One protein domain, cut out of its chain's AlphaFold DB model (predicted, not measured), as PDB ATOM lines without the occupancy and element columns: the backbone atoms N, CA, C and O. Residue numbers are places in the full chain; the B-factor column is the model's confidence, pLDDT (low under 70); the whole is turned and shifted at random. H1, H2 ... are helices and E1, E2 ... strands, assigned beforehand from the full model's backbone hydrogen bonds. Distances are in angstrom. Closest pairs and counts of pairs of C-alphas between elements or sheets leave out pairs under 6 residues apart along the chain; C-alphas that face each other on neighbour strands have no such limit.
ATOM      1  N   ILE A   9      77.961  67.234 131.287       91.56
ATOM      2  CA  ILE A   9      79.387  67.218 131.647       91.56
ATOM      3  C   ILE A   9      80.098  66.120 130.857       91.56
ATOM      4  O   ILE A   9      81.023  66.429 130.112       91.56
ATOM      5  N   LYS A  10      79.588  64.884 130.910       90.38
ATOM      6  CA  LYS A  10      80.174  63.749 130.187       90.38
ATOM      7  C   LYS A  10      80.251  63.986 128.672       90.38
ATOM      8  O   LYS A  10      81.303  63.809 128.074       90.38
ATOM      9  N   GLU A  11      79.171  64.478 128.057       89.25
ATOM     10  CA  GLU A  11      79.163  64.821 126.623       89.25
ATOM     11  C   GLU A  11      80.203  65.895 126.266       89.25
ATOM     12  O   GLU A  11      80.774  65.885 125.175       89.25
ATOM     13  N   THR A  12      80.447  66.835 127.178       91.12
ATOM     14  CA  THR A  12      81.451  67.888 126.984       91.12
ATOM     15  C   THR A  12      82.869  67.332 127.113       91.12
ATOM     16  O   THR A  12      83.736  67.708 126.323       91.12
ATOM     17  N   GLU A  13      83.107  66.422 128.059       89.50
ATOM     18  CA  GLU A  13      84.391  65.733 128.240       89.50
ATOM     19  C   GLU A  13      84.744  64.863 127.031       89.50
ATOM     20  O   GLU A  13      85.847  64.985 126.494       89.50
ATOM     21  N   ASP A  14      83.799  64.056 126.542       87.62
ATOM     22  CA  ASP A  14      83.998  63.213 125.358       87.62
ATOM     23  C   ASP A  14      84.304  64.075 124.121       87.62
ATOM     24  O   ASP A  14      85.265  63.831 123.385       87.62
ATOM     25  N   ARG A  15      83.573  65.186 123.951       89.19
ATOM     26  CA  ARG A  15      83.823  66.142 122.866       89.19
ATOM     27  C   ARG A  15      85.182  66.834 122.987       89.19
ATOM     28  O   ARG A  15      85.809  67.130 121.969       89.19
ATOM     29  N   LEU A  16      85.649  67.106 124.205       89.75
ATOM     30  CA  LEU A  16      86.981  67.662 124.437       89.75
ATOM     31  C   LEU A  16      88.075  66.664 124.033       89.75
ATOM     32  O   LEU A  16      89.041  67.075 123.386       89.75
ATOM     33  N   LYS A  17      87.916  65.374 124.360       89.00
ATOM     34  CA  LYS A  17      88.847  64.309 123.944       89.00
ATOM     35  C   LYS A  17      88.919  64.188 122.423       89.00
ATOM     36  O   LYS A  17      90.012  64.236 121.859       89.00
ATOM     37  N   GLU A  18      87.774  64.174 121.738       87.19
ATOM     38  CA  GLU A  18      87.746  64.173 120.268       87.19
ATOM     39  C   GLU A  18      88.479  65.376 119.657       87.19
ATOM     40  O   GLU A  18      89.196  65.241 118.662       87.19
ATOM     41  N   LEU A  19      88.277  66.575 120.215       87.94
ATOM     42  CA  LEU A  19      88.924  67.791 119.721       87.94
ATOM     43  C   LEU A  19      90.439  67.750 119.936       87.94
ATOM     44  O   LEU A  19      91.182  68.144 119.036       87.94
ATOM     45  N   LYS A  20      90.903  67.244 121.086       87.31
ATOM     46  CA  LYS A  20      92.333  67.022 121.348       87.31
ATOM     47  C   LYS A  20      92.931  66.031 120.352       87.31
ATOM     48  O   LYS A  20      93.965  66.330 119.760       87.31
ATOM     49  N   ALA A  21      92.251  64.915 120.098       85.94
ATOM     50  CA  ALA A  21      92.696  63.916 119.131       85.94
ATOM     51  C   ALA A  21      92.779  64.487 117.703       85.94
ATOM     52  O   ALA A  21      93.785  64.311 117.015       85.94
ATOM     53  N   LYS A  22      91.763  65.247 117.267       85.06
ATOM     54  CA  LYS A  22      91.773  65.935 115.963       85.06
ATOM     55  C   LYS A  22      92.926  66.929 115.855       85.06
ATOM     56  O   LYS A  22      93.645  66.907 114.860       85.06
ATOM     57  N   LYS A  23      93.138  67.744 116.892       87.00
ATOM     58  CA  LYS A  23      94.254  68.694 116.954       87.00
ATOM     59  C   LYS A  23      95.603  67.977 116.837       87.00
ATOM     60  O   LYS A  23      96.418  68.363 116.005       87.00
ATOM     61  N   PHE A  24      95.802  66.895 117.588       86.69
ATOM     62  CA  PHE A  24      97.020  66.085 117.516       86.69
ATOM     63  C   PHE A  24      97.267  65.539 116.099       86.69
ATOM     64  O   PHE A  24      98.383  65.620 115.581       86.69
ATOM     65  N   LEU A  25      96.229  65.020 115.437       82.19
ATOM     66  CA  LEU A  25      96.334  64.518 114.065       82.19
ATOM     67  C   LEU A  25      96.677  65.610 113.042       82.19
ATOM     68  O   LEU A  25      97.382  65.330 112.068       82.19
ATOM     69  N   GLU A  26      96.167  66.829 113.231       81.50
ATOM     70  CA  GLU A  26      96.475  67.973 112.368       81.50
ATOM     71  C   GLU A  26      97.911  68.464 112.561       81.50
ATOM     72  O   GLU A  26      98.614  68.672 111.569       81.50
ATOM     73  N   GLU A  27      98.368  68.575 113.810       84.88
ATOM     74  CA  GLU A  27      99.735  68.985 114.152       84.88
ATOM     75  C   GLU A  27     100.778  67.984 113.634       84.88
ATOM     76  O   GLU A  27     101.842  68.386 113.170       84.88
ATOM     77  N   ASN A  28     100.445  66.690 113.614       81.75
ATOM     78  CA  ASN A  28     101.350  65.616 113.186       81.75
ATOM     79  C   ASN A  28     101.049  65.109 111.765       81.75
ATOM     80  O   ASN A  28     101.354  63.967 111.412       81.75
ATOM     81  N   LYS A  29     100.423  65.929 110.912       73.06
ATOM     82  CA  LYS A  29     100.019  65.516 109.557       73.06
ATOM     83  C   LYS A  29     101.203  65.243 108.621       73.06
ATOM     84  O   LYS A  29     101.064  64.420 107.714       73.06
ATOM     85  N   SER A  30     102.343  65.903 108.832       73.94
ATOM     86  CA  SER A  30     103.592  65.665 108.086       73.94
ATOM     87  C   SER A  30     104.181  64.281 108.331       73.94
ATOM     88  O   SER A  30     104.954  63.791 107.511       73.94
ATOM     89  N   ASP A  31     103.789  63.634 109.426       86.56
ATOM     90  CA  ASP A  31     104.456  62.432 109.901       86.56
ATOM     91  C   ASP A  31     103.833  61.158 109.330       86.56
ATOM     92  O   ASP A  31     104.228  60.073 109.732       86.56
ATOM     93  N   TRP A  32     102.891  61.253 108.388       91.31
ATOM     94  CA  TRP A  32     102.179  60.104 107.824       91.31
ATOM     95  C   TRP A  32     102.818  59.592 106.531       91.31
ATOM     96  O   TRP A  32     102.961  60.319 105.547       91.31
ATOM     97  N   VAL A  33     103.118  58.297 106.504       92.50
ATOM     98  CA  VAL A  33     103.633  57.562 105.347       92.50
ATOM     99  C   VAL A  33     102.496  56.759 104.725       92.50
ATOM    100  O   VAL A  33     101.801  56.006 105.404       92.50
ATOM    101  N   LYS A  34     102.296  56.916 103.414       93.69
ATOM    102  CA  LYS A  34     101.339  56.109 102.646       93.69
ATOM    103  C   LYS A  34     101.928  54.734 102.370       93.69
ATOM    104  O   LYS A  34     103.030  54.658 101.837       93.69
ATOM    105  N   ILE A  35     101.152  53.689 102.652       93.88
ATOM    106  CA  ILE A  35     101.499  52.286 102.403       93.88
ATOM    107  C   ILE A  35     100.420  51.697 101.480       93.88
ATOM    108  O   ILE A  35      99.436  51.119 101.958       93.88
ATOM    109  N   PRO A  36     100.525  51.905 100.151       92.75
ATOM    110  CA  PRO A  36      99.487  51.506  99.202       92.75
ATOM    111  C   PRO A  36      99.172  50.008  99.224       92.75
ATOM    112  O   PRO A  36      98.022  49.636  99.012       92.75
ATOM    113  N   GLU A  37     100.159  49.164  99.528       90.94
ATOM    114  CA  GLU A  37     100.036  47.698  99.578       90.94
ATOM    115  C   GLU A  37      99.024  47.240 100.626       90.94
ATOM    116  O   GLU A  37      98.342  46.237 100.439       90.94
ATOM    117  N   LEU A  38      98.929  47.998 101.717       90.94
ATOM    118  CA  LEU A  38      98.031  47.727 102.835       90.94
ATOM    119  C   LEU A  38      96.795  48.637 102.808       90.94
ATOM    120  O   LEU A  38      95.897  48.486 103.631       90.94
ATOM    121  N   GLY A  39      96.732  49.596 101.877       93.06
ATOM    122  CA  GLY A  39      95.643  50.567 101.794       93.06
ATOM    123  C   GLY A  39      95.540  51.479 103.021       93.06
ATOM    124  O   GLY A  39      94.445  51.952 103.334       93.06
ATOM    125  N   ILE A  40      96.657  51.727 103.716       94.06
ATOM    126  CA  ILE A  40      96.720  52.545 104.935       94.06
ATOM    127  C   ILE A  40      97.698  53.713 104.799       94.06
ATOM    128  O   ILE A  40      98.565  53.755 103.926       94.06
ATOM    129  N   GLU A  41      97.553  54.664 105.708       94.19
ATOM    130  CA  GLU A  41      98.594  55.605 106.089       94.19
ATOM    131  C   GLU A  41      99.009  55.294 107.525       94.19
ATOM    132  O   GLU A  41      98.156  54.998 108.360       94.19
ATOM    133  N   VAL A  42     100.303  55.363 107.805       92.88
ATOM    134  CA  VAL A  42     100.869  55.069 109.123       92.88
ATOM    135  C   VAL A  42     101.784  56.208 109.556       92.88
ATOM    136  O   VAL A  42     102.501  56.766 108.725       92.88
ATOM    137  N   GLN A  43     101.785  56.573 110.835       92.44
ATOM    138  CA  GLN A  43     102.774  57.525 111.340       92.44
ATOM    139  C   GLN A  43     104.197  56.967 111.198       92.44
ATOM    140  O   GLN A  43     104.446  55.782 111.379       92.44
ATOM    141  N   SER A  44     105.150  57.827 110.869       88.81
ATOM    142  CA  SER A  44     106.551  57.492 110.598       88.81
ATOM    143  C   SER A  44     107.346  57.200 111.865       88.81
ATOM    144  O   SER A  44     108.335  56.472 111.803       88.81
ATOM    145  N   LYS A  45     106.905  57.724 113.012       86.88
ATOM    146  CA  LYS A  45     107.584  57.604 114.301       86.88
ATOM    147  C   LYS A  45     106.631  57.117 115.381       86.88
ATOM    148  O   LYS A  45     105.445  57.434 115.360       86.88
ATOM    149  N   ILE A  46     107.201  56.407 116.346       87.19
ATOM    150  CA  ILE A  46     106.538  56.062 117.603       87.19
ATOM    151  C   ILE A  46     106.555  57.276 118.523       87.19
ATOM    152  O   ILE A  46     107.568  57.969 118.638       87.19
ATOM    153  N   HIS A  47     105.449  57.485 119.220       87.50
ATOM    154  CA  HIS A  47     105.254  58.551 120.191       87.50
ATOM    155  C   HIS A  47     104.626  58.009 121.479       87.50
ATOM    156  O   HIS A  47     104.318  56.821 121.563       87.50
ATOM    157  N   HIS A  48     104.404  58.879 122.471       86.38
ATOM    158  CA  HIS A  48     103.772  58.516 123.748       86.38
ATOM    159  C   HIS A  48     104.428  57.286 124.401       86.38
ATOM    160  O   HIS A  48     103.758  56.354 124.836       86.38
ATOM    161  N   LYS A  49     105.769  57.273 124.422       83.88
ATOM    162  CA  LYS A  49     106.538  56.251 125.139       83.88
ATOM    163  C   LYS A  49     106.303  56.385 126.642       83.88
ATOM    164  O   LYS A  49     106.106  57.500 127.125       83.88
ATOM    165  N   ASN A  50     106.377  55.271 127.366       76.94
ATOM    166  CA  ASN A  50     106.198  55.210 128.825       76.94
ATOM    167  C   ASN A  50     104.784  55.612 129.288       76.94
ATOM    168  O   ASN A  50     104.607  56.032 130.429       76.94
ATOM    169  N   LYS A  51     103.789  55.528 128.399       80.44
ATOM    170  CA  LYS A  51     102.376  55.751 128.720       80.44
ATOM    171  C   LYS A  51     101.658  54.417 128.875       80.44
ATOM    172  O   LYS A  51     101.936  53.483 128.122       80.44
ATOM    173  N   SER A  52     100.757  54.334 129.850       80.38
ATOM    174  CA  SER A  52      99.840  53.199 129.986       80.38
ATOM    175  C   SER A  52      98.730  53.279 128.931       80.38
ATOM    176  O   SER A  52      98.548  54.309 128.278       80.38
ATOM    177  N   TYR A  53      97.970  52.197 128.749       79.94
ATOM    178  CA  TYR A  53      96.783  52.255 127.890       79.94
ATOM    179  C   TYR A  53      95.740  53.234 128.449       79.94
ATOM    180  O   TYR A  53      95.137  53.987 127.685       79.94
ATOM    181  N   ASP A  54      95.584  53.275 129.772       79.94
ATOM    182  CA  ASP A  54      94.633  54.160 130.443       79.94
ATOM    183  C   ASP A  54      94.983  55.639 130.237       79.94
ATOM    184  O   ASP A  54      94.095  56.425 129.907       79.94
ATOM    185  N   ASP A  55      96.271  56.005 130.279       82.12
ATOM    186  CA  ASP A  55      96.726  57.364 129.944       82.12
ATOM    187  C   ASP A  55      96.274  57.771 128.530       82.12
ATOM    188  O   ASP A  55      95.820  58.891 128.290       82.12
ATOM    189  N   LEU A  56      96.392  56.846 127.572       83.31
ATOM    190  CA  LEU A  56      95.997  57.082 126.186       83.31
ATOM    191  C   LEU A  56      94.473  57.196 126.053       83.31
ATOM    192  O   LEU A  56      93.986  57.993 125.248       83.31
ATOM    193  N   VAL A  57      93.708  56.411 126.817       85.06
ATOM    194  CA  VAL A  57      92.236  56.475 126.845       85.06
ATOM    195  C   VAL A  57      91.759  57.795 127.451       85.06
ATOM    196  O   VAL A  57      90.774  58.372 126.976       85.06
ATOM    197  N   GLU A  58      92.440  58.305 128.475       85.75
ATOM    198  CA  GLU A  58      92.157  59.625 129.037       85.75
ATOM    199  C   GLU A  58      92.439  60.747 128.036       85.75
ATOM    200  O   GLU A  58      91.647  61.687 127.922       85.75
ATOM    201  N   GLU A  59      93.532  60.634 127.280       86.69
ATOM    202  CA  GLU A  59      93.971  61.662 126.340       86.69
ATOM    203  C   GLU A  59      93.148  61.691 125.045       86.69
ATOM    204  O   GLU A  59      92.659  62.753 124.644       86.69
ATOM    205  N   PHE A  60      92.977  60.533 124.406       86.19
ATOM    206  CA  PHE A  60      92.392  60.415 123.067       86.19
ATOM    207  C   PHE A  60      90.970  59.854 123.058       86.19
ATOM    208  O   PHE A  60      90.235  60.058 122.093       86.19
ATOM    209  N   GLY A  61      90.565  59.166 124.125       86.75
ATOM    210  CA  GLY A  61      89.318  58.410 124.163       86.75
ATOM    211  C   GLY A  61      89.457  57.007 123.567       86.75
ATOM    212  O   GLY A  61      90.228  56.756 122.640       86.75
ATOM    213  N   LYS A  62      88.669  56.071 124.103       84.81
ATOM    214  CA  LYS A  62      88.723  54.652 123.726       84.81
ATOM    215  C   LYS A  62      88.378  54.416 122.253       84.81
ATOM    216  O   LYS A  62      89.093  53.687 121.574       84.81
ATOM    217  N   GLU A  63      87.321  55.057 121.759       86.00
ATOM    218  CA  GLU A  63      86.861  54.912 120.370       86.00
ATOM    219  C   GLU A  63      87.950  55.325 119.374       86.00
ATOM    220  O   GLU A  63      88.248  54.593 118.432       86.00
ATOM    221  N   PHE A  64      88.631  56.442 119.641       88.56
ATOM    222  CA  PHE A  64      89.736  56.900 118.811       88.56
ATOM    223  C   PHE A  64      90.865  55.867 118.741       88.56
ATOM    224  O   PHE A  64      91.359  55.561 117.653       88.56
ATOM    225  N   LEU A  65      91.272  55.311 119.885       87.31
ATOM    226  CA  LEU A  65      92.319  54.291 119.931       87.31
ATOM    227  C   LEU A  65      91.896  53.012 119.204       87.31
ATOM    228  O   LEU A  65      92.690  52.441 118.462       87.31
ATOM    229  N   GLU A  66      90.647  52.574 119.357       84.62
ATOM    230  CA  GLU A  66      90.133  51.400 118.646       84.62
ATOM    231  C   GLU A  66      90.102  51.591 117.124       84.62
ATOM    232  O   GLU A  66      90.246  50.618 116.377       84.62
ATOM    233  N   GLU A  67      89.923  52.815 116.639       88.31
ATOM    234  CA  GLU A  67      89.943  53.123 115.209       88.31
ATOM    235  C   GLU A  67      91.356  53.293 114.644       88.31
ATOM    236  O   GLU A  67      91.590  52.938 113.486       88.31
ATOM    237  N   ASN A  68      92.282  53.833 115.442       91.56
ATOM    238  CA  ASN A  68      93.573  54.319 114.951       91.56
ATOM    239  C   ASN A  68      94.775  53.483 115.404       91.56
ATOM    240  O   ASN A  68      95.858  53.658 114.847       91.56
ATOM    241  N   LEU A  69      94.645  52.572 116.373       91.19
ATOM    242  CA  LEU A  69      95.729  51.641 116.693       91.19
ATOM    243  C   LEU A  69      95.887  50.584 115.588       91.19
ATOM    244  O   LEU A  69      94.887  50.052 115.091       91.19
ATOM    245  N   PRO A  70      97.127  50.234 115.208       90.06
ATOM    246  CA  PRO A  70      97.374  49.173 114.256       90.06
ATOM    247  C   PRO A  70      96.986  47.829 114.854       90.06
ATOM    248  O   PRO A  70      97.129  47.574 116.046       90.06
ATOM    249  N   THR A  71      96.533  46.930 114.000       88.19
ATOM    250  CA  THR A  71      96.432  45.511 114.340       88.19
ATOM    251  C   THR A  71      97.824  44.886 114.391       88.19
ATOM    252  O   THR A  71      98.765  45.372 113.750       88.19
ATOM    253  N   TYR A  72      97.960  43.762 115.095       84.88
ATOM    254  CA  TYR A  72      99.210  43.000 115.098       84.88
ATOM    255  C   TYR A  72      99.640  42.614 113.673       84.88
ATOM    256  O   TYR A  72     100.802  42.774 113.300       84.88
ATOM    257  N   LYS A  73      98.679  42.187 112.843       86.69
ATOM    258  CA  LYS A  73      98.926  41.847 111.440       86.69
ATOM    259  C   LYS A  73      99.473  43.035 110.646       86.69
ATOM    260  O   LYS A  73     100.461  42.877 109.937       86.69
ATOM    261  N   GLN A  74      98.882  44.224 110.796       90.31
ATOM    262  CA  GLN A  74      99.380  45.430 110.126       90.31
ATOM    263  C   GLN A  74     100.816  45.761 110.542       90.31
ATOM    264  O   GLN A  74     101.628  46.069 109.675       90.31
ATOM    265  N   LEU A  75     101.158  45.669 111.834       89.38
ATOM    266  CA  LEU A  75     102.543  45.877 112.275       89.38
ATOM    267  C   LEU A  75     103.496  44.835 111.683       89.38
ATOM    268  O   LEU A  75     104.585  45.196 111.237       89.38
ATOM    269  N   GLN A  76     103.095  43.564 111.636       89.38
ATOM    270  CA  GLN A  76     103.916  42.508 111.047       89.38
ATOM    271  C   GLN A  76     104.148  42.730 109.546       89.38
ATOM    272  O   GLN A  76     105.277  42.608 109.071       89.38
ATOM    273  N   ASP A  77     103.108  43.111 108.804       92.12
ATOM    274  CA  ASP A  77     103.222  43.428 107.381       92.12
ATOM    275  C   ASP A  77     104.149  44.634 107.154       92.12
ATOM    276  O   ASP A  77     105.000  44.609 106.264       92.12
ATOM    277  N   LEU A  78     104.050  45.672 107.992       91.75
ATOM    278  CA  LEU A  78     104.937  46.836 107.925       91.75
ATOM    279  C   LEU A  78     106.398  46.478 108.240       91.75
ATOM    280  O   LEU A  78     107.291  46.940 107.527       91.75
ATOM    281  N   ARG A  79     106.651  45.620 109.239       90.25
ATOM    282  CA  ARG A  79     107.996  45.094 109.546       90.25
ATOM    283  C   ARG A  79     108.586  44.345 108.360       90.25
ATOM    284  O   ARG A  79     109.741  44.570 108.014       90.25
ATOM    285  N   ASN A  80     107.789  43.509 107.697       90.50
ATOM    286  CA  ASN A  80     108.227  42.785 106.504       90.50
ATOM    287  C   ASN A  80     108.571  43.750 105.357       90.50
ATOM    288  O   ASN A  80     109.582  43.579 104.676       90.50
ATOM    289  N   LEU A  81     107.755  44.787 105.142       92.19
ATOM    290  CA  LEU A  81     108.017  45.798 104.114       92.19
ATOM    291  C   LEU A  81     109.281  46.624 104.418       92.19
ATOM    292  O   LEU A  81     110.026  46.947 103.491       92.19
ATOM    293  N   GLU A  82     109.538  46.947 105.686       91.69
ATOM    294  CA  GLU A  82     110.772  47.611 106.124       91.69
ATOM    295  C   GLU A  82     111.998  46.701 105.991       91.69
ATOM    296  O   GLU A  82     113.016  47.135 105.455       91.69
ATOM    297  N   HIS A  83     111.891  45.427 106.379       89.75
ATOM    298  CA  HIS A  83     112.959  44.438 106.209       89.75
ATOM    299  C   HIS A  83     113.358  44.272 104.735       89.75
ATOM    300  O   HIS A  83     114.538  44.189 104.406       89.75
ATOM    301  N   ASN A  84     112.377  44.331 103.830       91.19
ATOM    302  CA  ASN A  84     112.596  44.314 102.381       91.19
ATOM    303  C   ASN A  84     113.097  45.661 101.813       91.19
ATOM    304  O   ASN A  84     113.191  45.822 100.596       91.19
ATOM    305  N   GLY A  85     113.380  46.652 102.665       90.44
ATOM    306  CA  GLY A  85     113.943  47.950 102.288       90.44
ATOM    307  C   GLY A  85     112.958  48.926 101.639       90.44
ATOM    308  O   GLY A  85     113.384  49.962 101.128       90.44
ATOM    309  N   LYS A  86     111.651  48.631 101.640       90.25
ATOM    310  CA  LYS A  86     110.647  49.458 100.950       90.25
ATOM    311  C   LYS A  86     110.326  50.750 101.696       90.25
ATOM    312  O   LYS A  86     110.075  51.780 101.075       90.25
ATOM    313  N   TYR A  87     110.347  50.687 103.022       89.44
ATOM    314  CA  TYR A  87     110.069  51.810 103.909       89.44
ATOM    315  C   TYR A  87     111.085  51.844 105.053       89.44
ATOM    316  O   TYR A  87     111.679  50.825 105.385       89.44
ATOM    317  N   LYS A  88     111.270  53.020 105.661       88.25
ATOM    318  CA  LYS A  88     112.056  53.202 106.890       88.25
ATOM    319  C   LYS A  88     111.130  53.752 107.965       88.25
ATOM    320  O   LYS A  88     110.893  54.959 108.012       88.25
ATOM    321  N   LEU A  89     110.547  52.854 108.747       86.50
ATOM    322  CA  LEU A  89     109.547  53.168 109.770       86.50
ATOM    323  C   LEU A  89     110.098  52.957 111.186       86.50
ATOM    324  O   LEU A  89     109.478  53.418 112.145       86.50
ATOM    325  N   GLY A  90     111.261  52.315 111.320       85.06
ATOM    326  CA  GLY A  90     111.913  52.016 112.585       85.06
ATOM    327  C   GLY A  90     111.153  50.975 113.400       85.06
ATOM    328  O   GLY A  90     110.930  51.226 114.574       85.06
ATOM    329  N   LEU A  91     110.712  49.868 112.790       81.12
ATOM    330  CA  LEU A  91     109.843  48.844 113.404       81.12
ATOM    331  C   LEU A  91     110.569  47.590 113.930       81.12
ATOM    332  O   LEU A  91     109.913  46.672 114.427       81.12
ATOM    333  N   ILE A  92     111.891  47.509 113.753       72.56
ATOM    334  CA  ILE A  92     112.679  46.291 114.018       72.56
ATOM    335  C   ILE A  92     112.729  45.961 115.519       72.56
ATOM    336  O   ILE A  92     112.504  44.812 115.876       72.56
ATOM    337  N   ASP A  93     112.900  46.967 116.382       71.94
ATOM    338  CA  ASP A  93     113.046  46.790 117.837       71.94
ATOM    339  C   ASP A  93     112.021  47.629 118.612       71.94
ATOM    340  O   ASP A  93     112.362  48.456 119.464       71.94
ATOM    341  N   THR A  94     110.741  47.485 118.261       74.25
ATOM    342  CA  THR A  94     109.669  48.303 118.844       74.25
ATOM    343  C   THR A  94     108.545  47.485 119.454       74.25
ATOM    344  O   THR A  94     108.044  46.525 118.859       74.25
ATOM    345  N   TRP A  95     108.111  47.925 120.637       75.94
ATOM    346  CA  TRP A  95     106.917  47.448 121.319       75.94
ATOM    347  C   TRP A  95     105.851  48.534 121.200       75.94
ATOM    348  O   TRP A  95     106.047  49.668 121.637       75.94
ATOM    349  N   GLU A  96     104.735  48.213 120.555       83.38
ATOM    350  CA  GLU A  96     103.691  49.185 120.241       83.38
ATOM    351  C   GLU A  96     102.331  48.675 120.714       83.38
ATOM    352  O   GLU A  96     102.054  47.475 120.640       83.38
ATOM    353  N   PHE A  97     101.474  49.583 121.183       84.62
ATOM    354  CA  PHE A  97     100.077  49.249 121.442       84.62
ATOM    355  C   PHE A  97      99.401  48.792 120.149       84.62
ATOM    356  O   PHE A  97      99.471  49.467 119.119       84.62
ATOM    357  N   VAL A  98      98.713  47.655 120.226       84.81
ATOM    358  CA  VAL A  98      97.951  47.093 119.112       84.81
ATOM    359  C   VAL A  98      96.472  47.032 119.442       84.81
ATOM    360  O   VAL A  98      96.061  46.826 120.584       84.81
ATOM    361  N   LYS A  99      95.658  47.169 118.404       83.19
ATOM    362  CA  LYS A  99      94.234  46.892 118.468       83.19
ATOM    363  C   LYS A  99      94.030  45.404 118.754       83.19
ATOM    364  O   LYS A  99      94.466  44.562 117.972       83.19
ATOM    365  N   GLN A 100      93.321  45.091 119.839       74.88
ATOM    366  CA  GLN A 100      92.781  43.748 120.043       74.88
ATOM    367  C   GLN A 100      91.773  43.470 118.919       74.88
ATOM    368  O   GLN A 100      90.921  44.314 118.635       74.88
ATOM    369  N   GLU A 101      91.859  42.329 118.247       73.44
ATOM    370  CA  GLU A 101      90.910  41.963 117.182       73.44
ATOM    371  C   GLU A 101      89.909  40.905 117.648       73.44
ATOM    372  O   GLU A 101      88.786  40.883 117.152       73.44
ATOM    373  N   ASP A 102      90.265  40.108 118.658       70.44
ATOM    374  CA  ASP A 102      89.384  39.079 119.198       70.44
ATOM    375  C   ASP A 102      88.269  39.681 120.072       70.44
ATOM    376  O   ASP A 102      88.512  40.338 121.090       70.44
ATOM    377  N   GLU A 103      87.017  39.477 119.659       70.44
ATOM    378  CA  GLU A 103      85.848  40.025 120.349       70.44
ATOM    379  C   GLU A 103      85.622  39.410 121.733       70.44
ATOM    380  O   GLU A 103      85.095  40.087 122.619       70.44
ATOM    381  N   ILE A 104      85.994  38.141 121.930       66.19
ATOM    382  CA  ILE A 104      85.832  37.443 123.210       66.19
ATOM    383  C   ILE A 104      86.820  38.033 124.218       66.19
ATOM    384  O   ILE A 104      86.428  38.419 125.321       66.19
ATOM    385  N   SER A 105      88.076  38.205 123.814       63.88
ATOM    386  CA  SER A 105      89.112  38.875 124.589       63.88
ATOM    387  C   SER A 105      88.735  40.314 124.916       63.88
ATOM    388  O   SER A 105      88.838  40.707 126.076       63.88
ATOM    389  N   LYS A 106      88.202  41.081 123.955       65.25
ATOM    390  CA  LYS A 106      87.690  42.438 124.226       65.25
ATOM    391  C   LYS A 106      86.598  42.461 125.286       65.25
ATOM    392  O   LYS A 106      86.651  43.291 126.189       65.25
ATOM    393  N   LYS A 107      85.599  41.579 125.163       64.81
ATOM    394  CA  LYS A 107      84.455  41.514 126.089       64.81
ATOM    395  C   LYS A 107      84.891  41.172 127.511       64.81
ATOM    396  O   LYS A 107      84.295  41.675 128.455       64.81
ATOM    397  N   ASN A 108      85.947  40.376 127.646       58.31
ATOM    398  CA  ASN A 108      86.488  39.950 128.934       58.31
ATOM    399  C   ASN A 108      87.602  40.866 129.475       58.31
ATOM    400  O   ASN A 108      88.186  40.557 130.510       58.31
ATOM    401  N   GLY A 109      87.910  41.979 128.794       55.47
ATOM    402  CA  GLY A 109      88.955  42.918 129.216       55.47
ATOM    403  C   GLY A 109      90.385  42.398 129.038       55.47
ATOM    404  O   GLY A 109      91.309  42.947 129.626       55.47
ATOM    405  N   TYR A 110      90.592  41.353 128.232       55.16
ATOM    406  CA  TYR A 110      91.920  40.805 127.975       55.16
ATOM    407  C   TYR A 110      92.680  41.665 126.959       55.16
ATOM    408  O   TYR A 110      92.376  41.679 125.758       55.16
ATOM    409  N   VAL A 111      93.714  42.353 127.442       53.06
ATOM    410  CA  VAL A 111      94.707  43.040 126.613       53.06
ATOM    411  C   VAL A 111      95.840  42.053 126.347       53.06
ATOM    412  O   VAL A 111      96.516  41.618 127.273       53.06
ATOM    413  N   ALA A 112      96.035  41.646 125.092       49.09
ATOM    414  CA  ALA A 112      97.136  40.750 124.754       49.09
ATOM    415  C   ALA A 112      98.466  41.519 124.836       49.09
ATOM    416  O   ALA A 112      98.790  42.307 123.946       49.09
ATOM    417  N   ARG A 113      99.230  41.292 125.907       44.91
ATOM    418  CA  ARG A 113     100.628  41.709 126.039       44.91
ATOM    419  C   ARG A 113     101.500  40.525 125.621       44.91
ATOM    420  O   ARG A 113     101.546  39.509 126.300       44.91
ATOM    421  N   PHE A 114     102.181  40.649 124.486       38.91
ATOM    422  CA  PHE A 114     103.305  39.772 124.167       38.91
ATOM    423  C   PHE A 114     104.573  40.497 124.602       38.91
ATOM    424  O   PHE A 114     104.823  41.598 124.120       38.91
ATOM    425  N   VAL A 115     105.342  39.904 125.514       36.94
ATOM    426  CA  VAL A 115     106.718  40.296 125.840       36.94
ATOM    427  C   VAL A 115     107.569  39.052 125.608       36.94
ATOM    428  O   VAL A 115     107.269  37.979 126.119       36.94
ATOM    429  N   ALA A 116     108.594  39.168 124.775       32.53
ATOM    430  CA  ALA A 116     109.533  38.088 124.513       32.53
ATOM    431  C   ALA A 116     110.941  38.635 124.741       32.53
ATOM    432  O   ALA A 116     111.364  39.546 124.030       32.53
ATOM    433  N   ASP A 117     111.634  38.094 125.743       31.12
ATOM    434  CA  ASP A 117     113.072  38.284 125.939       31.12
ATOM    435  C   ASP A 117     113.797  37.008 125.476       31.12
ATOM    436  O   ASP A 117     113.253  35.904 125.484       31.12
ATOM    437  N   SER A 118     115.046  37.168 125.055       36.03
ATOM    438  CA  SER A 118     115.952  36.177 124.465       36.03
ATOM    439  C   SER A 118     116.236  34.926 125.312       36.03
ATOM    440  O   SER A 118     116.934  34.026 124.845       36.03
ATOM    441  N   VAL A 119     115.691  34.834 126.528       38.72
ATOM    442  CA  VAL A 119     115.927  33.724 127.466       38.72
ATOM    443  C   VAL A 119     114.620  33.066 127.949       38.72
ATOM    444  O   VAL A 119     114.652  31.914 128.384       38.72
ATOM    445  N   CYS A 120     113.463  33.734 127.815       33.53
ATOM    446  CA  CYS A 120     112.152  33.247 128.273       33.53
ATOM    447  C   CYS A 120     111.008  33.893 127.458       33.53
ATOM    448  O   CYS A 120     111.002  35.104 127.243       33.53
ATOM    449  N   CYS A 121     109.990  33.118 127.064       29.17
ATOM    450  CA  CYS A 121     108.694  33.680 126.657       29.17
ATOM    451  C   CYS A 121     107.822  33.827 127.906       29.17
ATOM    452  O   CYS A 121     107.298  32.820 128.381       29.17
ATOM    453  N   ASP A 122     107.668  35.046 128.424       35.06
ATOM    454  CA  ASP A 122     106.698  35.323 129.485       35.06
ATOM    455  C   ASP A 122     105.389  35.816 128.868       35.06
ATOM    456  O   ASP A 122     105.312  36.867 128.227       35.06
ATOM    457  N   LEU A 123     104.343  35.009 129.036       35.28
ATOM    458  CA  LEU A 123     102.993  35.339 128.606       35.28
ATOM    459  C   LEU A 123     102.287  36.047 129.766       35.28
ATOM    460  O   LEU A 123     101.505  35.436 130.495       35.28
ATOM    461  N   ASP A 124     102.583  37.329 129.960       37.44
ATOM    462  CA  ASP A 124     101.955  38.107 131.025       37.44
ATOM    463  C   ASP A 124     100.531  38.516 130.614       37.44
ATOM    464  O   ASP A 124     100.276  39.580 130.051       37.44
ATOM    465  N   CYS A 125      99.587  37.601 130.840       39.75
ATOM    466  CA  CYS A 125      98.149  37.830 130.707       39.75
ATOM    467  C   CYS A 125      97.585  38.419 132.010       39.75
ATOM    468  O   CYS A 125      96.641  37.879 132.590       39.75
ATOM    469  N   GLY A 126      98.196  39.494 132.502       38.91
ATOM    470  CA  GLY A 126      97.717  40.223 133.670       38.91
ATOM    471  C   GLY A 126      96.450  41.026 133.358       38.91
ATOM    472  O   GLY A 126      96.335  41.655 132.308       38.91
ATOM    473  N   TRP A 127      95.500  41.032 134.296       34.91
ATOM    474  CA  TRP A 127      94.353  41.955 134.307       34.91
ATOM    475  C   TRP A 127      94.759  43.422 134.500       34.91
ATOM    476  O   TRP A 127      93.918  44.305 134.348       34.91
ATOM    477  N   ASP A 128      96.024  43.676 134.836       42.91
ATOM    478  CA  ASP A 128      96.517  44.995 135.192       42.91
ATOM    479  C   ASP A 128      97.441  45.536 134.096       42.91
ATOM    480  O   ASP A 128      98.552  45.054 133.870       42.91
ATOM    481  N   SER A 129      96.951  46.539 133.367       43.88
ATOM    482  CA  SER A 129      97.683  47.194 132.277       43.88
ATOM    483  C   SER A 129      98.660  48.277 132.768       43.88
ATOM    484  O   SER A 129      99.254  48.985 131.949       43.88
ATOM    485  N   GLY A 130      98.828  48.399 134.094       45.38
ATOM    486  CA  GLY A 130      99.542  49.484 134.772       45.38
ATOM    487  C   GLY A 130     101.061  49.521 134.580       45.38
ATOM    488  O   GLY A 130     101.666  50.578 134.767       45.38
ATOM    489  N   ASP A 131     101.693  48.422 134.158       43.78
ATOM    490  CA  ASP A 131     103.147  48.389 133.971       43.78
ATOM    491  C   ASP A 131     103.563  49.055 132.652       43.78
ATOM    492  O   ASP A 131     103.500  48.454 131.576       43.78
ATOM    493  N   SER A 132     104.016  50.307 132.718       47.19
ATOM    494  CA  SER A 132     104.624  51.003 131.584       47.19
ATOM    495  C   SER A 132     106.094  50.591 131.431       47.19
ATOM    496  O   SER A 132     106.985  51.046 132.144       47.19
ATOM    497  N   ILE A 133     106.384  49.716 130.467       51.62
ATOM    498  CA  ILE A 133     107.772  49.429 130.080       51.62
ATOM    499  C   ILE A 133     108.267  50.585 129.206       51.62
ATOM    500  O   ILE A 133     107.561  51.027 128.298       51.62
ATOM    501  N   SER A 134     109.499  51.053 129.431       48.19
ATOM    502  CA  SER A 134     110.061  52.229 128.745       48.19
ATOM    503  C   SER A 134     110.197  52.105 127.215       48.19
ATOM    504  O   SER A 134     110.479  53.071 126.500       48.19
ATOM    505  N   TYR A 135     109.996  50.893 126.703       55.09
ATOM    506  CA  TYR A 135     110.060  50.549 125.289       55.09
ATOM    507  C   TYR A 135     108.684  50.497 124.610       55.09
ATOM    508  O   TYR A 135     108.638  50.388 123.385       55.09
ATOM    509  N   LEU A 136     107.583  50.598 125.371       70.06
ATOM    510  CA  LEU A 136     106.217  50.575 124.851       70.06
ATOM    511  C   LEU A 136     105.792  51.978 124.393       70.06
ATOM    512  O   LEU A 136     105.901  52.947 125.149       70.06
ATOM    513  N   GLY A 137     105.314  52.098 123.156       81.44
ATOM    514  CA  GLY A 137     104.805  53.354 122.603       81.44
ATOM    515  C   GLY A 137     103.628  53.158 121.654       81.44
ATOM    516  O   GLY A 137     103.060  52.074 121.541       81.44
ATOM    517  N   VAL A 138     103.238  54.228 120.972       86.25
ATOM    518  CA  VAL A 138     102.089  54.235 120.063       86.25
ATOM    519  C   VAL A 138     102.497  54.754 118.698       86.25
ATOM    520  O   VAL A 138     103.293  55.689 118.579       86.25
ATOM    521  N   ARG A 139     101.870  54.181 117.680       90.69
ATOM    522  CA  ARG A 139     101.821  54.698 116.321       90.69
ATOM    523  C   ARG A 139     100.401  54.525 115.828       90.69
ATOM    524  O   ARG A 139      99.802  53.479 116.052       90.69
ATOM    525  N   PHE A 140      99.873  55.530 115.154       92.50
ATOM    526  CA  PHE A 140      98.544  55.449 114.579       92.50
ATOM    527  C   PHE A 140      98.579  55.038 113.109       92.50
ATOM    528  O   PHE A 140      99.484  55.395 112.344       92.50
ATOM    529  N   VAL A 141      97.548  54.296 112.720       92.62
ATOM    530  CA  VAL A 141      97.192  53.970 111.346       92.62
ATOM    531  C   VAL A 141      95.846  54.589 111.013       92.62
ATOM    532  O   VAL A 141      94.962  54.703 111.854       92.62
ATOM    533  N   ARG A 142      95.667  54.963 109.751       91.75
ATOM    534  CA  ARG A 142      94.370  55.377 109.218       91.75
ATOM    535  C   ARG A 142      94.168  54.808 107.830       91.75
ATOM    536  O   ARG A 142      95.123  54.458 107.136       91.75
ATOM    537  N   LYS A 143      92.914  54.752 107.391       89.81
ATOM    538  CA  LYS A 143      92.587  54.320 106.033       89.81
ATOM    539  C   LYS A 143      93.259  55.244 105.017       89.81
ATOM    540  O   LYS A 143      93.088  56.463 105.060       89.81
ATOM    541  N   GLY A 144      94.011  54.656 104.095       80.75
ATOM    542  CA  GLY A 144      94.633  55.392 103.008       80.75
ATOM    543  C   GLY A 144      93.559  55.959 102.086       80.75
ATOM    544  O   GLY A 144      92.553  55.305 101.792       80.75
TER     545      GLY A 144
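Overview. This is residues 9 to 144 of the 147 residues of an uncharacterized protein of archaeon (UniProt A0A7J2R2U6). A small three-stranded sheet, E1, E2 and E5, stands at one side of a group of short helices, with H3 and H4 grazing it and the long helix H1 reaching away to one end of the longest axis, while H2 packs on H1. Away from this sheet, residues 103 to 122 hold the short helix H5 and a small separate hairpin, E3 and E4, between two long unnamed stretches. The printed part has 136 residues, with five named helices and five named strands in the order H1 E1 E2 H2 H3 H4 H5 E3 E4 E5. The larger sheet has the order E1, E2, E5, antiparallel throughout, and the class is mixed, helices and strands. The whole is compact, with a radius of gyration of the C-alphas of 15.5 A and spans of 48 by 36 by 28 A.

Along the chain. The larger sheet is made of E1, residues 32 to 35, E2, residues 40 to 43, 10.1 A long, and E5, residues 141 to 143, which begins at C-alpha 141 (97.192, 53.970, 111.346). H1, residues 9 to 27, is the longest helix, 26.9 A from C-alpha 9 at (79.387, 67.218, 131.647) to C-alpha 27 at (99.735, 68.985, 114.152). H2 is residues 53 to 60, H3 residues 62 to 68, and H4 residues 72 to 83, 16.4 A long. H5 is residues 103 to 107, E3 residues 115 to 117 and E4 residues 120 to 122.

Arrangement. E1 and E2 form a hairpin, with N 33 and O 42 2.8 A apart. E2 is the inner strand, and its other neighbour is E5, with N 41 and O 142 2.8 A apart. H3 only grazes this sheet with residues 65 to 68; the closest C-alphas of H3 and E5 are those of Asn 68 and Val 141, 5.1 A apart. H4 only grazes it with residues 74 to 81. H1 touches H2 with residues 17 to 21 alone, the closest C-alphas being those of Ala 21 and Phe 60, 5.3 A apart, and their lines are about perpendicular at 86 degrees. H1 and H3 are close but not clearly touching, with the C-alphas of Ala 21 and Phe 64 7.6 A apart and a shallow tilt of 23 degrees, the same way. H5 touches no helix. E3 and E4 form the second hairpin, with N 120 and O 117 3.2 A apart. In H1, H2, H3, H4 and H5, each O i to N i+4 pair is within hydrogen-bond range.

Size, cuts and confidence. The C-alphas of Ile 9 and Asn 84 are the two farthest apart, at 49.8 A. The printed part has no cut. The links H4 to H5, 19 residues, and E4 to E5, 18 residues, are long; outside the named strands, residues 95 to 96 pair with residues 136 to 137, parallel. The mean pLDDT of the printed part is 76.6, and residues 104 to 135 are under 70.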